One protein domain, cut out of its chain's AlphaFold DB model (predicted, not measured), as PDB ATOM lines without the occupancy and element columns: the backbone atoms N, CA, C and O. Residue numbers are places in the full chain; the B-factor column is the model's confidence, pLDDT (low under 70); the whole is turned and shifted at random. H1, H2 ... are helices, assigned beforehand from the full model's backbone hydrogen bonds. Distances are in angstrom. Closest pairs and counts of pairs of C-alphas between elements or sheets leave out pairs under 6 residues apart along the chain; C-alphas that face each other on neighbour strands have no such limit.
ATOM      1  N   THR A   2     195.194 337.762 250.981       68.19
ATOM      2  CA  THR A   2     194.263 338.903 251.126       68.19
ATOM      3  C   THR A   2     194.171 339.512 252.536       68.19
ATOM      4  O   THR A   2     194.044 340.724 252.682       68.19
ATOM      5  N   ILE A   3     194.303 338.706 253.595       70.25
ATOM      6  CA  ILE A   3     194.094 339.163 254.987       70.25
ATOM      7  C   ILE A   3     195.216 340.095 255.481       70.25
ATOM      8  O   ILE A   3     194.972 341.006 256.271       70.25
ATOM      9  N   ALA A   4     196.454 339.885 255.027       69.88
ATOM     10  CA  ALA A   4     197.583 340.738 255.406       69.88
ATOM     11  C   ALA A   4     197.476 342.134 254.772       69.88
ATOM     12  O   ALA A   4     197.762 343.133 255.427       69.88
ATOM     13  N   TRP A   5     196.989 342.195 253.532       77.94
ATOM     14  CA  TRP A   5     196.814 343.435 252.780       77.94
ATOM     15  C   TRP A   5     195.722 344.323 253.391       77.94
ATOM     16  O   TRP A   5     195.931 345.510 253.622       77.94
ATOM     17  N   TYR A   6     194.601 343.720 253.796       76.06
ATOM     18  CA  TYR A   6     193.502 344.438 254.450       76.06
ATOM     19  C   TYR A   6     193.915 345.079 255.791       76.06
ATOM     20  O   TYR A   6     193.464 346.169 256.150       76.06
ATOM     21  N   ARG A   7     194.834 344.433 256.524       74.81
ATOM     22  CA  ARG A   7     195.413 344.965 257.771       74.81
ATOM     23  C   ARG A   7     196.370 346.131 257.538       74.81
ATOM     24  O   ARG A   7     196.467 347.012 258.385       74.81
ATOM     25  N   ALA A   8     197.091 346.126 256.420       75.06
ATOM     26  CA  ALA A   8     197.945 347.246 256.048       75.06
ATOM     27  C   ALA A   8     197.096 348.473 255.688       75.06
ATOM     28  O   ALA A   8     197.346 349.557 256.209       75.06
ATOM     29  N   ILE A   9     196.029 348.278 254.903       81.69
ATOM     30  CA  ILE A   9     195.109 349.359 254.519       81.69
ATOM     31  C   ILE A   9     194.434 349.976 255.742       81.69
ATOM     32  O   ILE A   9     194.443 351.189 255.893       81.69
ATOM     33  N   THR A  10     193.885 349.166 256.649       78.69
ATOM     34  CA  THR A  10     193.186 349.692 257.839       78.69
ATOM     35  C   THR A  10     194.097 350.520 258.746       78.69
ATOM     36  O   THR A  10     193.659 351.527 259.296       78.69
ATOM     37  N   ARG A  11     195.381 350.160 258.858       80.88
ATOM     38  CA  ARG A  11     196.376 350.978 259.573       80.88
ATOM     39  C   ARG A  11     196.692 352.279 258.843       80.88
ATOM     40  O   ARG A  11     196.827 353.308 259.493       80.88
ATOM     41  N   LEU A  12     196.791 352.233 257.518       84.75
ATOM     42  CA  LEU A  12     197.091 353.400 256.692       84.75
ATOM     43  C   LEU A  12     195.930 354.402 256.709       84.75
ATOM     44  O   LEU A  12     196.155 355.591 256.904       84.75
ATOM     45  N   VAL A  13     194.691 353.912 256.623       85.19
ATOM     46  CA  VAL A  13     193.477 354.727 256.759       85.19
ATOM     47  C   VAL A  13     193.403 355.357 258.150       85.19
ATOM     48  O   VAL A  13     193.173 356.555 258.247       85.19
ATOM     49  N   GLY A  14     193.665 354.590 259.216       82.69
ATOM     50  CA  GLY A  14     193.691 355.126 260.582       82.69
ATOM     51  C   GLY A  14     194.782 356.179 260.808       82.69
ATOM     52  O   GLY A  14     194.567 357.156 261.520       82.69
ATOM     53  N   PHE A  15     195.949 356.015 260.184       83.00
ATOM     54  CA  PHE A  15     197.013 357.015 260.242       83.00
ATOM     55  C   PHE A  15     196.634 358.285 259.471       83.00
ATOM     56  O   PHE A  15     196.808 359.388 259.983       83.00
ATOM     57  N   ALA A  16     196.068 358.134 258.271       81.69
ATOM     58  CA  ALA A  16     195.634 359.250 257.441       81.69
ATOM     59  C   ALA A  16     194.524 360.070 258.114       81.69
ATOM     60  O   ALA A  16     194.589 361.297 258.108       81.69
ATOM     61  N   THR A  17     193.542 359.420 258.747       83.12
ATOM     62  CA  THR A  17     192.490 360.130 259.491       83.12
ATOM     63  C   THR A  17     193.053 360.861 260.704       83.12
ATOM     64  O   THR A  17     192.685 362.008 260.939       83.12
ATOM     65  N   CYS A  18     193.990 360.256 261.438       80.06
ATOM     66  CA  CYS A  18     194.636 360.908 262.576       80.06
ATOM     67  C   CYS A  18     195.458 362.135 262.137       80.06
ATOM     68  O   CYS A  18     195.314 363.216 262.704       80.06
ATOM     69  N   ALA A  19     196.252 362.002 261.071       80.88
ATOM     70  CA  ALA A  19     197.023 363.104 260.498       80.88
ATOM     71  C   ALA A  19     196.122 364.245 259.997       80.88
ATOM     72  O   ALA A  19     196.422 365.414 260.235       80.88
ATOM     73  N   LEU A  20     194.991 363.918 259.362       86.06
ATOM     74  CA  LEU A  20     194.007 364.903 258.915       86.06
ATOM     75  C   LEU A  20     193.420 365.686 260.098       86.06
ATOM     76  O   LEU A  20     193.337 366.909 260.036       86.06
ATOM     77  N   VAL A  21     193.056 365.003 261.189       83.56
ATOM     78  CA  VAL A  21     192.529 365.655 262.399       83.56
ATOM     79  C   VAL A  21     193.571 366.593 263.013       83.56
ATOM     80  O   VAL A  21     193.234 367.722 263.363       83.56
ATOM     81  N   VAL A  22     194.838 366.173 263.086       84.38
ATOM     82  CA  VAL A  22     195.935 367.022 263.581       84.38
ATOM     83  C   VAL A  22     196.141 368.246 262.688       84.38
ATOM     84  O   VAL A  22     196.296 369.347 263.206       84.38
ATOM     85  N   LEU A  23     196.093 368.089 261.361       85.62
ATOM     86  CA  LEU A  23     196.221 369.207 260.421       85.62
ATOM     87  C   LEU A  23     195.062 370.197 260.540       85.62
ATOM     88  O   LEU A  23     195.295 371.401 260.560       85.62
ATOM     89  N   ILE A  24     193.826 369.709 260.663       82.44
ATOM     90  CA  ILE A  24     192.652 370.566 260.865       82.44
ATOM     91  C   ILE A  24     192.770 371.315 262.195       82.44
ATOM     92  O   ILE A  24     192.520 372.519 262.234       82.44
ATOM     93  N   ALA A  25     193.196 370.637 263.264       80.44
ATOM     94  CA  ALA A  25     193.420 371.264 264.562       80.44
ATOM     95  C   ALA A  25     194.527 372.328 264.498       80.44
ATOM     96  O   ALA A  25     194.341 373.424 265.019       80.44
ATOM     97  N   ALA A  26     195.640 372.044 263.816       77.62
ATOM     98  CA  ALA A  26     196.733 372.991 263.613       77.62
ATOM     99  C   ALA A  26     196.290 374.208 262.789       77.62
ATOM    100  O   ALA A  26     196.599 375.340 263.153       77.62
ATOM    101  N   GLN A  27     195.515 373.995 261.723       81.75
ATOM    102  CA  GLN A  27     194.956 375.072 260.906       81.75
ATOM    103  C   GLN A  27     194.003 375.954 261.719       81.75
ATOM    104  O   GLN A  27     194.068 377.180 261.638       81.75
ATOM    105  N   TRP A  28     193.148 375.341 262.541       81.50
ATOM    106  CA  TRP A  28     192.273 376.057 263.465       81.50
ATOM    107  C   TRP A  28     193.057 376.860 264.495       81.50
ATOM    108  O   TRP A  28     192.694 378.000 264.777       81.50
ATOM    109  N   LEU A  29     194.146 376.302 265.025       77.69
ATOM    110  CA  LEU A  29     195.032 377.005 265.945       77.69
ATOM    111  C   LEU A  29     195.678 378.217 265.267       77.69
ATOM    112  O   LEU A  29     195.653 379.306 265.827       77.69
ATOM    113  N   SER A  30     196.177 378.058 264.041       74.62
ATOM    114  CA  SER A  30     196.763 379.151 263.257       74.62
ATOM    115  C   SER A  30     195.760 380.275 262.978       74.62
ATOM    116  O   SER A  30     196.115 381.450 263.062       74.62
ATOM    117  N   LEU A  31     194.500 379.929 262.689       76.06
ATOM    118  CA  LEU A  31     193.417 380.900 262.503       76.06
ATOM    119  C   LEU A  31     193.017 381.581 263.817       76.06
ATOM    120  O   LEU A  31     192.794 382.788 263.831       76.06
ATOM    121  N   SER A  32     192.957 380.824 264.915       73.75
ATOM    122  CA  SER A  32     192.536 381.328 266.229       73.75
ATOM    123  C   SER A  32     193.587 382.243 266.851       73.75
ATOM    124  O   SER A  32     193.252 383.285 267.397       73.75
ATOM    125  N   PHE A  33     194.868 381.892 266.724       71.06
ATOM    126  CA  PHE A  33     195.968 382.692 267.259       71.06
ATOM    127  C   PHE A  33     196.409 383.826 266.342       71.06
ATOM    128  O   PHE A  33     197.341 384.538 266.708       71.06
ATOM    129  N   GLY A  34     195.759 383.994 265.180       57.31
ATOM    130  CA  GLY A  34     195.921 385.148 264.304       57.31
ATOM    131  C   GLY A  34     197.370 385.608 264.221       57.31
ATOM    132  O   GLY A  34     197.675 386.721 264.648       57.31
ATOM    133  N   TRP A  35     198.267 384.754 263.717       50.97
ATOM    134  CA  TRP A  35     199.641 385.151 263.397       50.97
ATOM    135  C   TRP A  35     199.604 386.135 262.222       50.97
ATOM    136  O   TRP A  35     199.958 385.819 261.090       50.97
ATOM    137  N   GLY A  58     189.218 381.177 276.117       62.84
ATOM    138  CA  GLY A  58     189.332 380.099 277.107       62.84
ATOM    139  C   GLY A  58     188.459 378.853 276.850       62.84
ATOM    140  O   GLY A  58     188.990 377.740 276.921       62.84
ATOM    141  N   PRO A  59     187.158 378.973 276.501       74.75
ATOM    142  CA  PRO A  59     186.336 377.797 276.212       74.75
ATOM    143  C   PRO A  59     186.735 377.081 274.914       74.75
ATOM    144  O   PRO A  59     186.653 375.856 274.855       74.75
ATOM    145  N   ALA A  60     187.216 377.797 273.892       74.94
ATOM    146  CA  ALA A  60     187.645 377.182 272.634       74.94
ATOM    147  C   ALA A  60     188.903 376.320 272.830       74.94
ATOM    148  O   ALA A  60     188.995 375.216 272.293       74.94
ATOM    149  N   ILE A  61     189.835 376.784 273.668       77.31
ATOM    150  CA  ILE A  61     191.050 376.037 274.012       77.31
ATOM    151  C   ILE A  61     190.692 374.769 274.801       77.31
ATOM    152  O   ILE A  61     191.198 373.691 274.493       77.31
ATOM    153  N   LEU A  62     189.777 374.863 275.773       78.38
ATOM    154  CA  LEU A  62     189.308 373.701 276.538       78.38
ATOM    155  C   LEU A  62     188.638 372.647 275.648       78.38
ATOM    156  O   LEU A  62     188.909 371.455 275.813       78.38
ATOM    157  N   ILE A  63     187.814 373.070 274.684       79.69
ATOM    158  CA  ILE A  63     187.181 372.176 273.700       79.69
ATOM    159  C   ILE A  63     188.237 371.509 272.806       79.69
ATOM    160  O   ILE A  63     188.193 370.297 272.596       79.69
ATOM    161  N   ALA A  64     189.229 372.260 272.321       78.06
ATOM    162  CA  ALA A  64     190.301 371.697 271.503       78.06
ATOM    163  C   ALA A  64     191.113 370.639 272.271       78.06
ATOM    164  O   ALA A  64     191.340 369.538 271.768       78.06
ATOM    165  N   VAL A  65     191.491 370.931 273.519       81.75
ATOM    166  CA  VAL A  65     192.238 369.994 274.374       81.75
ATOM    167  C   VAL A  65     191.419 368.736 274.670       81.75
ATOM    168  O   VAL A  65     191.946 367.627 274.572       81.75
ATOM    169  N   THR A  66     190.127 368.870 274.979       80.25
ATOM    170  CA  THR A  66     189.259 367.707 275.235       80.25
ATOM    171  C   THR A  66     189.067 366.836 273.998       80.25
ATOM    172  O   THR A  66     189.105 365.612 274.121       80.25
ATOM    173  N   LEU A  67     188.941 367.425 272.806       84.75
ATOM    174  CA  LEU A  67     188.873 366.666 271.553       84.75
ATOM    175  C   LEU A  67     190.172 365.907 271.263       84.75
ATOM    176  O   LEU A  67     190.119 364.744 270.862       84.75
ATOM    177  N   ILE A  68     191.332 366.525 271.511       83.44
ATOM    178  CA  ILE A  68     192.636 365.870 271.339       83.44
ATOM    179  C   ILE A  68     192.760 364.679 272.296       83.44
ATOM    180  O   ILE A  68     193.065 363.569 271.860       83.44
ATOM    181  N   ILE A  69     192.470 364.879 273.585       83.06
ATOM    182  CA  ILE A  69     192.532 363.807 274.588       83.06
ATOM    183  C   ILE A  69     191.539 362.690 274.236       83.06
ATOM    184  O   ILE A  69     191.912 361.517 274.240       83.06
ATOM    185  N   GLY A  70     190.301 363.036 273.866       85.69
ATOM    186  CA  GLY A  70     189.280 362.075 273.449       85.69
ATOM    187  C   GLY A  70     189.698 361.256 272.225       85.69
ATOM    188  O   GLY A  70     189.549 360.034 272.222       85.69
ATOM    189  N   GLY A  71     190.298 361.903 271.221       83.88
ATOM    190  CA  GLY A  71     190.835 361.241 270.033       83.88
ATOM    191  C   GLY A  71     191.970 360.268 270.361       83.88
ATOM    192  O   GLY A  71     191.963 359.132 269.887       83.88
ATOM    193  N   VAL A  72     192.908 360.670 271.227       85.00
ATOM    194  CA  VAL A  72     194.010 359.805 271.677       85.00
ATOM    195  C   VAL A  72     193.480 358.599 272.454       85.00
ATOM    196  O   VAL A  72     193.885 357.470 272.177       85.00
ATOM    197  N   VAL A  73     192.541 358.799 273.383       85.25
ATOM    198  CA  VAL A  73     191.935 357.705 274.163       85.25
ATOM    199  C   VAL A  73     191.189 356.731 273.251       85.25
ATOM    200  O   VAL A  73     191.374 355.519 273.375       85.25
ATOM    201  N   LEU A  74     190.399 357.235 272.298       86.56
ATOM    202  CA  LEU A  74     189.682 356.401 271.332       86.56
ATOM    203  C   LEU A  74     190.650 355.605 270.447       86.56
ATOM    204  O   LEU A  74     190.432 354.418 270.201       86.56
ATOM    205  N   PHE A  75     191.749 356.225 270.014       83.31
ATOM    206  CA  PHE A  75     192.786 355.565 269.226       83.31
ATOM    207  C   PHE A  75     193.485 354.446 270.010       83.31
ATOM    208  O   PHE A  75     193.650 353.335 269.501       83.31
ATOM    209  N   VAL A  76     193.844 354.698 271.272       84.44
ATOM    210  CA  VAL A  76     194.435 353.681 272.156       84.44
ATOM    211  C   VAL A  76     193.446 352.541 272.407       84.44
ATOM    212  O   VAL A  76     193.819 351.372 272.296       84.44
ATOM    213  N   ALA A  77     192.175 352.851 272.673       82.06
ATOM    214  CA  ALA A  77     191.125 351.850 272.834       82.06
ATOM    215  C   ALA A  77     190.949 351.000 271.566       82.06
ATOM    216  O   ALA A  77     190.843 349.777 271.658       82.06
ATOM    217  N   TRP A  78     190.999 351.614 270.383       85.38
ATOM    218  CA  TRP A  78     190.942 350.911 269.102       85.38
ATOM    219  C   TRP A  78     192.148 349.983 268.891       85.38
ATOM    220  O   TRP A  78     191.974 348.822 268.514       85.38
ATOM    221  N   LEU A  79     193.366 350.437 269.209       81.44
ATOM    222  CA  LEU A  79     194.569 349.594 269.159       81.44
ATOM    223  C   LEU A  79     194.480 348.398 270.118       81.44
ATOM    224  O   LEU A  79     194.879 347.284 269.760       81.44
ATOM    225  N   LEU A  80     193.944 348.607 271.321       77.19
ATOM    226  CA  LEU A  80     193.759 347.556 272.321       77.19
ATOM    227  C   LEU A  80     192.640 346.578 271.934       77.19
ATOM    228  O   LEU A  80     192.814 345.367 272.079       77.19
ATOM    229  N   ALA A  81     191.533 347.058 271.367       74.56
ATOM    230  CA  ALA A  81     190.465 346.216 270.826       74.56
ATOM    231  C   ALA A  81     190.960 345.366 269.640       74.56
ATOM    232  O   ALA A  81     190.672 344.170 269.551       74.56
ATOM    233  N   GLY A  82     191.804 345.946 268.780       63.94
ATOM    234  CA  GLY A  82     192.494 345.230 267.707       63.94
ATOM    235  C   GLY A  82     193.462 344.147 268.205       63.94
ATOM    236  O   GLY A  82     193.743 343.203 267.465       63.94
ATOM    237  N   ARG A  83     193.950 344.239 269.453       58.50
ATOM    238  CA  ARG A  83     194.730 343.173 270.105       58.50
ATOM    239  C   ARG A  83     193.860 342.123 270.798       58.50
ATOM    240  O   ARG A  83     194.185 340.949 270.679       58.50
ATOM    241  N   ARG A  84     192.754 342.500 271.453       51.88
ATOM    242  CA  ARG A  84     191.876 341.548 272.171       51.88
ATOM    243  C   ARG A  84     191.228 340.498 271.270       51.88
ATOM    244  O   ARG A  84     191.071 339.358 271.680       51.88
ATOM    245  N   THR A  85     190.962 340.823 270.007       49.88
ATOM    246  CA  THR A  85     190.479 339.828 269.026       49.88
ATOM    247  C   THR A  85     191.513 338.754 268.656       49.88
ATOM    248  O   THR A  85     191.215 337.863 267.861       49.88
ATOM    249  N   ARG A  86     192.737 338.821 269.201       47.25
ATOM    250  CA  ARG A  86     193.794 337.829 268.991       47.25
ATOM    251  C   ARG A  86     193.847 336.745 270.072       47.25
ATOM    252  O   ARG A  86     194.363 335.674 269.767       47.25
TER     253      ARG A  86
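What this domain is: This is residues 2 to 35 and 58 to 86 of the 187 residues of an uncharacterized protein of Ilumatobacter coccineus (strain NBRC 103263 / KCTC 29153 / YM16-304) (UniProt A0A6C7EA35). Two long, nearly straight helices, H1 and H2, run side by side in opposite ways with a slim gap between them, and together they make a rod. They come nearest toward the end of H1 and the start of H2, while residues 2 to 10 and 80 to 86 stand free at the other end. The printed part has 63 residues, with two named helices, H1 then H2, and no named strand; its class is all helix. It is loose, with a radius of gyration of the C-alphas of 15.4 A, and spans 48 by 20 by 9 A.

How they stand to each other: H1, residues 2 to 32, is the longest helix. H2, residues 58 to 84, is close to H1 but not clearly touching; the closest C-alphas, those of Ala 25 and Ala 64, are 7.6 A apart. Their lines stand at a shallow tilt of 9 degrees, opposite ways, with centres 13.5 A apart. In H1 and H2 every O i to N i+4 pair is within hydrogen-bond range.

Where its parts are: H1 measures 45.1 A from C-alpha 2 at (194.263, 338.903, 251.126) to C-alpha 32. H2 measures 38.9 A and ends with C-alpha 84 at (191.876, 341.548, 272.171).

The domain as a whole: The C-alphas of Thr 2 and Gly 58, the two farthest apart, are 49.0 A apart. Residues 36 to 57 are not printed, and C-alphas 35 and 58 across this cut are 17.9 A apart. The mean pLDDT of the printed part is 76.9, with residues 2, 4, 34 to 35, 58 and 82 to 86 under 70.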